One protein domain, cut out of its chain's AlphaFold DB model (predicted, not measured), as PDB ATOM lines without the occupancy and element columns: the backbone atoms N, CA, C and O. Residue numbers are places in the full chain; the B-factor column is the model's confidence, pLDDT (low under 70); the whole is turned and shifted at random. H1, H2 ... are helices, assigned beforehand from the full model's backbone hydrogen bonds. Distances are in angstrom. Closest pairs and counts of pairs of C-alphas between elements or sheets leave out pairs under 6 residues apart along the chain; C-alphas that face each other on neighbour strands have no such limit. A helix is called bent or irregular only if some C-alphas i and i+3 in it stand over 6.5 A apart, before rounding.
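This is residues 28 to 69 of the 124 residues of an uncharacterized protein of Streptomyces clavuligerus (UniProt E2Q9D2). A long, gently bent helix, H1, leads into two short helices, H2 then H3, which fold back from its far end as a hook; residues 28 to 38 of H1 stick out. The printed part has 42 residues with three named helices and is all helix, loose, with a radius of gyration of the C-alphas of 11.8 A, spanning 36 by 19 by 14 A.

H1, residues 28 to 49, one helix by its hydrogen bonds, is bent: C-alphas 36 and 39 are 6.9 A apart. Arm H1a, residues 28 to 36, begins at C-alpha 28 (-8.125, 40.309, 13.852) and measures 12.0 A; H1b, residues 39 to 49, 15.5 A. H2 is residues 51 to 59, 12.6 A; H3, residues 61 to 67, 10.0 A, ends at C-alpha 67 (-26.703, 23.339, 27.289).

H1a and H1b stand at a shallow tilt of 26 degrees. H1b and H2 touch only at the corner, closest C-alphas Thr 47 and Ala 54, 4.8 A, at a steep tilt of 55 degrees, opposite ways. H2 and H3 are close but not clearly touching, closest C-alphas Tyr 57 and Val 64, 5.9 A. H3 is apart from H1a and H1b. In H1a, H1b, H2 and H3 every O i to N i+4 pair is within hydrogen-bond range.

The printed part has no cut, and both links are tight. Residues 28 to 36 have pLDDT under 70.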
ATOM      1  N   GLY A  28      -6.818  40.481  13.216       53.38
ATOM      2  CA  GLY A  28      -8.125  40.309  13.852       53.38
ATOM      3  C   GLY A  28      -8.799  38.956  13.581       53.38
ATOM      4  O   GLY A  28      -9.117  38.268  14.534       53.38
ATOM      5  N   ALA A  29      -8.922  38.503  12.330       55.03
ATOM      6  CA  ALA A  29      -9.610  37.259  11.958       55.03
ATOM      7  C   ALA A  29      -8.988  36.000  12.587       55.03
ATOM      8  O   ALA A  29      -9.709  35.111  13.028       55.03
ATOM      9  N   VAL A  30      -7.654  35.936  12.681       56.84
ATOM     10  CA  VAL A  30      -6.965  34.824  13.366       56.84
ATOM     11  C   VAL A  30      -7.245  34.853  14.867       56.84
ATOM     12  O   VAL A  30      -7.401  33.807  15.490       56.84
ATOM     13  N   ARG A  31      -7.343  36.050  15.455       54.28
ATOM     14  CA  ARG A  31      -7.613  36.219  16.883       54.28
ATOM     15  C   ARG A  31      -9.077  35.943  17.222       54.28
ATOM     16  O   ARG A  31      -9.331  35.265  18.204       54.28
ATOM     17  N   ASP A  32     -10.014  36.367  16.378       56.06
ATOM     18  CA  ASP A  32     -11.432  36.006  16.469       56.06
ATOM     19  C   ASP A  32     -11.639  34.492  16.311       56.06
ATOM     20  O   ASP A  32     -12.440  33.904  17.031       56.06
ATOM     21  N   GLN A  33     -10.872  33.829  15.440       57.53
ATOM     22  CA  GLN A  33     -10.923  32.375  15.279       57.53
ATOM     23  C   GLN A  33     -10.281  31.616  16.453       57.53
ATOM     24  O   GLN A  33     -10.782  30.561  16.831       57.53
ATOM     25  N   ALA A  34      -9.218  32.156  17.058       59.25
ATOM     26  CA  ALA A  34      -8.608  31.602  18.268       59.25
ATOM     27  C   ALA A  34      -9.541  31.728  19.484       59.25
ATOM     28  O   ALA A  34      -9.743  30.752  20.202       59.25
ATOM     29  N   LEU A  35     -10.186  32.888  19.660       57.66
ATOM     30  CA  LEU A  35     -11.224  33.097  20.677       57.66
ATOM     31  C   LEU A  35     -12.434  32.183  20.429       57.66
ATOM     32  O   LEU A  35     -12.970  31.580  21.356       57.66
ATOM     33  N   ALA A  36     -12.810  31.990  19.162       62.09
ATOM     34  CA  ALA A  36     -13.840  31.034  18.765       62.09
ATOM     35  C   ALA A  36     -13.446  29.562  18.989       62.09
ATOM     36  O   ALA A  36     -14.273  28.690  18.735       62.09
ATOM     37  N   GLN A  37     -12.228  29.257  19.444       70.81
ATOM     38  CA  GLN A  37     -11.778  27.901  19.777       70.81
ATOM     39  C   GLN A  37     -11.528  27.685  21.273       70.81
ATOM     40  O   GLN A  37     -11.403  26.534  21.688       70.81
ATOM     41  N   GLU A  38     -11.517  28.735  22.101       80.88
ATOM     42  CA  GLU A  38     -11.314  28.600  23.554       80.88
ATOM     43  C   GLU A  38     -12.384  27.711  24.196       80.88
ATOM     44  O   GLU A  38     -12.072  26.826  24.996       80.88
ATOM     45  N   TRP A  39     -13.639  27.861  23.762       84.50
ATOM     46  CA  TRP A  39     -14.739  27.033  24.252       84.50
ATOM     47  C   TRP A  39     -14.575  25.549  23.921       84.50
ATOM     48  O   TRP A  39     -14.972  24.685  24.703       84.50
ATOM     49  N   LEU A  40     -13.982  25.242  22.763       84.00
ATOM     50  CA  LEU A  40     -13.754  23.868  22.337       84.00
ATOM     51  C   LEU A  40     -12.679  23.226  23.213       84.00
ATOM     52  O   LEU A  40     -12.820  22.069  23.596       84.00
ATOM     53  N   VAL A  41     -11.640  23.981  23.582       86.38
ATOM     54  CA  VAL A  41     -10.596  23.518  24.509       86.38
ATOM     55  C   VAL A  41     -11.186  23.199  25.879       86.38
ATOM     56  O   VAL A  41     -10.908  22.132  26.431       86.38
ATOM     57  N   GLU A  42     -12.041  24.073  26.404       87.12
ATOM     58  CA  GLU A  42     -12.714  23.833  27.681       87.12
ATOM     59  C   GLU A  42     -13.642  22.612  27.620       87.12
ATOM     60  O   GLU A  42     -13.608  21.760  28.513       87.12
ATOM     61  N   LEU A  43     -14.440  22.485  26.557       88.12
ATOM     62  CA  LEU A  43     -15.318  21.334  26.365       88.12
ATOM     63  C   LEU A  43     -14.518  20.030  26.279       88.12
ATOM     64  O   LEU A  43     -14.877  19.053  26.932       88.12
ATOM     65  N   MET A  44     -13.409  20.017  25.534       86.69
ATOM     66  CA  MET A  44     -12.520  18.856  25.446       86.69
ATOM     67  C   MET A  44     -11.975  18.468  26.823       86.69
ATOM     68  O   MET A  44     -12.097  17.309  27.222       86.69
ATOM     69  N   ALA A  45     -11.460  19.433  27.587       87.69
ATOM     70  CA  ALA A  45     -10.967  19.181  28.938       87.69
ATOM     71  C   ALA A  45     -12.056  18.574  29.841       87.69
ATOM     72  O   ALA A  45     -11.813  17.574  30.518       87.69
ATOM     73  N   ARG A  46     -13.282  19.113  29.797       88.19
ATOM     74  CA  ARG A  46     -14.424  18.572  30.552       88.19
ATOM     75  C   ARG A  46     -14.778  17.153  30.115       88.19
ATOM     76  O   ARG A  46     -15.004  16.303  30.965       88.19
ATOM     77  N   THR A  47     -14.764  16.858  28.817       88.75
ATOM     78  CA  THR A  47     -15.065  15.505  28.311       88.75
ATOM     79  C   THR A  47     -14.021  14.460  28.711       88.75
ATOM     80  O   THR A  47     -14.349  13.279  28.798       88.75
ATOM     81  N   TRP A  48     -12.780  14.872  28.988       86.00
ATOM     82  CA  TRP A  48     -11.750  13.982  29.532       86.00
ATOM     83  C   TRP A  48     -11.897  13.751  31.038       86.00
ATOM     84  O   TRP A  48     -11.564  12.670  31.518       86.00
ATOM     85  N   LEU A  49     -12.415  14.733  31.779       86.12
ATOM     86  CA  LEU A  49     -12.728  14.589  33.205       86.12
ATOM     87  C   LEU A  49     -14.030  13.804  33.436       86.12
ATOM     88  O   LEU A  49     -14.150  13.071  34.416       86.12
ATOM     89  N   GLU A  50     -14.995  13.942  32.527       89.19
ATOM     90  CA  GLU A  50     -16.337  13.376  32.629       89.19
ATOM     91  C   GLU A  50     -16.649  12.492  31.406       89.19
ATOM     92  O   GLU A  50     -17.200  12.972  30.410       89.19
ATOM     93  N   PRO A  51     -16.370  11.175  31.451       84.75
ATOM     94  CA  PRO A  51     -16.572  10.296  30.294       84.75
ATOM     95  C   PRO A  51     -18.046  10.199  29.867       84.75
ATOM     96  O   PRO A  51     -18.344  10.079  28.681       84.75
ATOM     97  N   ALA A  52     -18.982  10.344  30.812       88.81
ATOM     98  CA  ALA A  52     -20.413  10.398  30.516       88.81
ATOM     99  C   ALA A  52     -20.793  11.612  29.643       88.81
ATOM    100  O   ALA A  52     -21.706  11.521  28.822       88.81
ATOM    101  N   LEU A  53     -20.085  12.739  29.787       88.88
ATOM    102  CA  LEU A  53     -20.268  13.908  28.927       88.88
ATOM    103  C   LEU A  53     -19.766  13.623  27.508       88.88
ATOM    104  O   LEU A  53     -20.441  13.980  26.544       88.88
ATOM    105  N   ALA A  54     -18.629  12.933  27.373       88.00
ATOM    106  CA  ALA A  54     -18.103  12.519  26.074       88.00
ATOM    107  C   ALA A  54     -19.095  11.614  25.319       88.00
ATOM    108  O   ALA A  54     -19.332  11.814  24.128       88.00
ATOM    109  N   ASP A  55     -19.731  10.664  26.008       89.69
ATOM    110  CA  ASP A  55     -20.727   9.769  25.402       89.69
ATOM    111  C   ASP A  55     -22.002  10.504  24.976       89.69
ATOM    112  O   ASP A  55     -22.513  10.290  23.869       89.69
ATOM    113  N   ARG A  56     -22.487  11.431  25.812       91.06
ATOM    114  CA  ARG A  56     -23.611  12.312  25.457       91.06
ATOM    115  C   ARG A  56     -23.280  13.171  24.246       91.06
ATOM    116  O   ARG A  56     -24.101  13.268  23.341       91.06
ATOM    117  N   TYR A  57     -22.077  13.733  24.194       89.88
ATOM    118  CA  TYR A  57     -21.636  14.558  23.075       89.88
ATOM    119  C   TYR A  57     -21.530  13.756  21.772       89.88
ATOM    120  O   TYR A  57     -21.954  14.229  20.722       89.88
ATOM    121  N   ARG A  58     -21.024  12.517  21.816       88.69
ATOM    122  CA  ARG A  58     -20.994  11.631  20.635       88.69
ATOM    123  C   ARG A  58     -22.394  11.274  20.135       88.69
ATOM    124  O   ARG A  58     -22.574  11.085  18.936       88.69
ATOM    125  N   THR A  59     -23.362  11.174  21.043       89.62
ATOM    126  CA  THR A  59     -24.751  10.822  20.719       89.62
ATOM    127  C   THR A  59     -25.531  12.021  20.182       89.62
ATOM    128  O   THR A  59     -26.203  11.911  19.159       89.62
ATOM    129  N   ASP A  60     -25.436  13.169  20.856       88.25
ATOM    130  CA  ASP A  60     -26.124  14.406  20.490       88.25
ATOM    131  C   ASP A  60     -25.298  15.639  20.878       88.25
ATOM    132  O   ASP A  60     -25.541  16.326  21.875       88.25
ATOM    133  N   ALA A  61     -24.308  15.945  20.042       87.69
ATOM    134  CA  ALA A  61     -23.452  17.103  20.235       87.69
ATOM    135  C   ALA A  61     -24.232  18.425  20.223       87.69
ATOM    136  O   ALA A  61     -23.841  19.358  20.913       87.69
ATOM    137  N   ARG A  62     -25.333  18.537  19.466       87.50
ATOM    138  CA  ARG A  62     -26.081  19.802  19.385       87.50
ATOM    139  C   ARG A  62     -26.791  20.106  20.690       87.50
ATOM    140  O   ARG A  62     -26.682  21.230  21.163       87.50
ATOM    141  N   SER A  63     -27.467  19.118  21.276       88.56
ATOM    142  CA  SER A  63     -28.111  19.312  22.577       88.56
ATOM    143  C   SER A  63     -27.093  19.604  23.674       88.56
ATOM    144  O   SER A  63     -27.369  20.432  24.537       88.56
ATOM    145  N   VAL A  64     -25.923  18.957  23.644       89.75
ATOM    146  CA  VAL A  64     -24.861  19.236  24.619       89.75
ATOM    147  C   VAL A  64     -24.331  20.658  24.440       89.75
ATOM    148  O   VAL A  64     -24.221  21.387  25.415       89.75
ATOM    149  N   LEU A  65     -24.047  21.088  23.213       88.38
ATOM    150  CA  LEU A  65     -23.539  22.436  22.950       88.38
ATOM    151  C   LEU A  65     -24.543  23.525  23.339       88.38
ATOM    152  O   LEU A  65     -24.140  24.518  23.939       88.38
ATOM    153  N   ASP A  66     -25.834  23.301  23.097       87.81
ATOM    154  CA  ASP A  66     -26.906  24.212  23.511       87.81
ATOM    155  C   ASP A  66     -26.978  24.376  25.042       87.81
ATOM    156  O   ASP A  66     -27.115  25.496  25.531       87.81
ATOM    157  N   GLU A  67     -26.767  23.299  25.814       87.75
ATOM    158  CA  GLU A  67     -26.703  23.339  27.289       87.75
ATOM    159  C   GLU A  67     -25.580  24.258  27.800       87.75
ATOM    160  O   GLU A  67     -25.747  24.960  28.799       87.75
ATOM    161  N   TYR A  68     -24.451  24.298  27.090       84.81
ATOM    162  CA  TYR A  68     -23.325  25.180  27.408       84.81
ATOM    163  C   TYR A  68     -23.438  26.574  26.762       84.81
ATOM    164  O   TYR A  68     -22.519  27.382  26.896       84.81
ATOM    165  N   GLY A  69     -24.552  26.881  26.086       84.50
ATOM    166  CA  GLY A  69     -24.791  28.174  25.438       84.50
ATOM    167  C   GLY A  69     -24.118  28.338  24.071       84.50
ATOM    168  O   GLY A  69     -24.033  29.456  23.560       84.50
TER     169      GLY A  69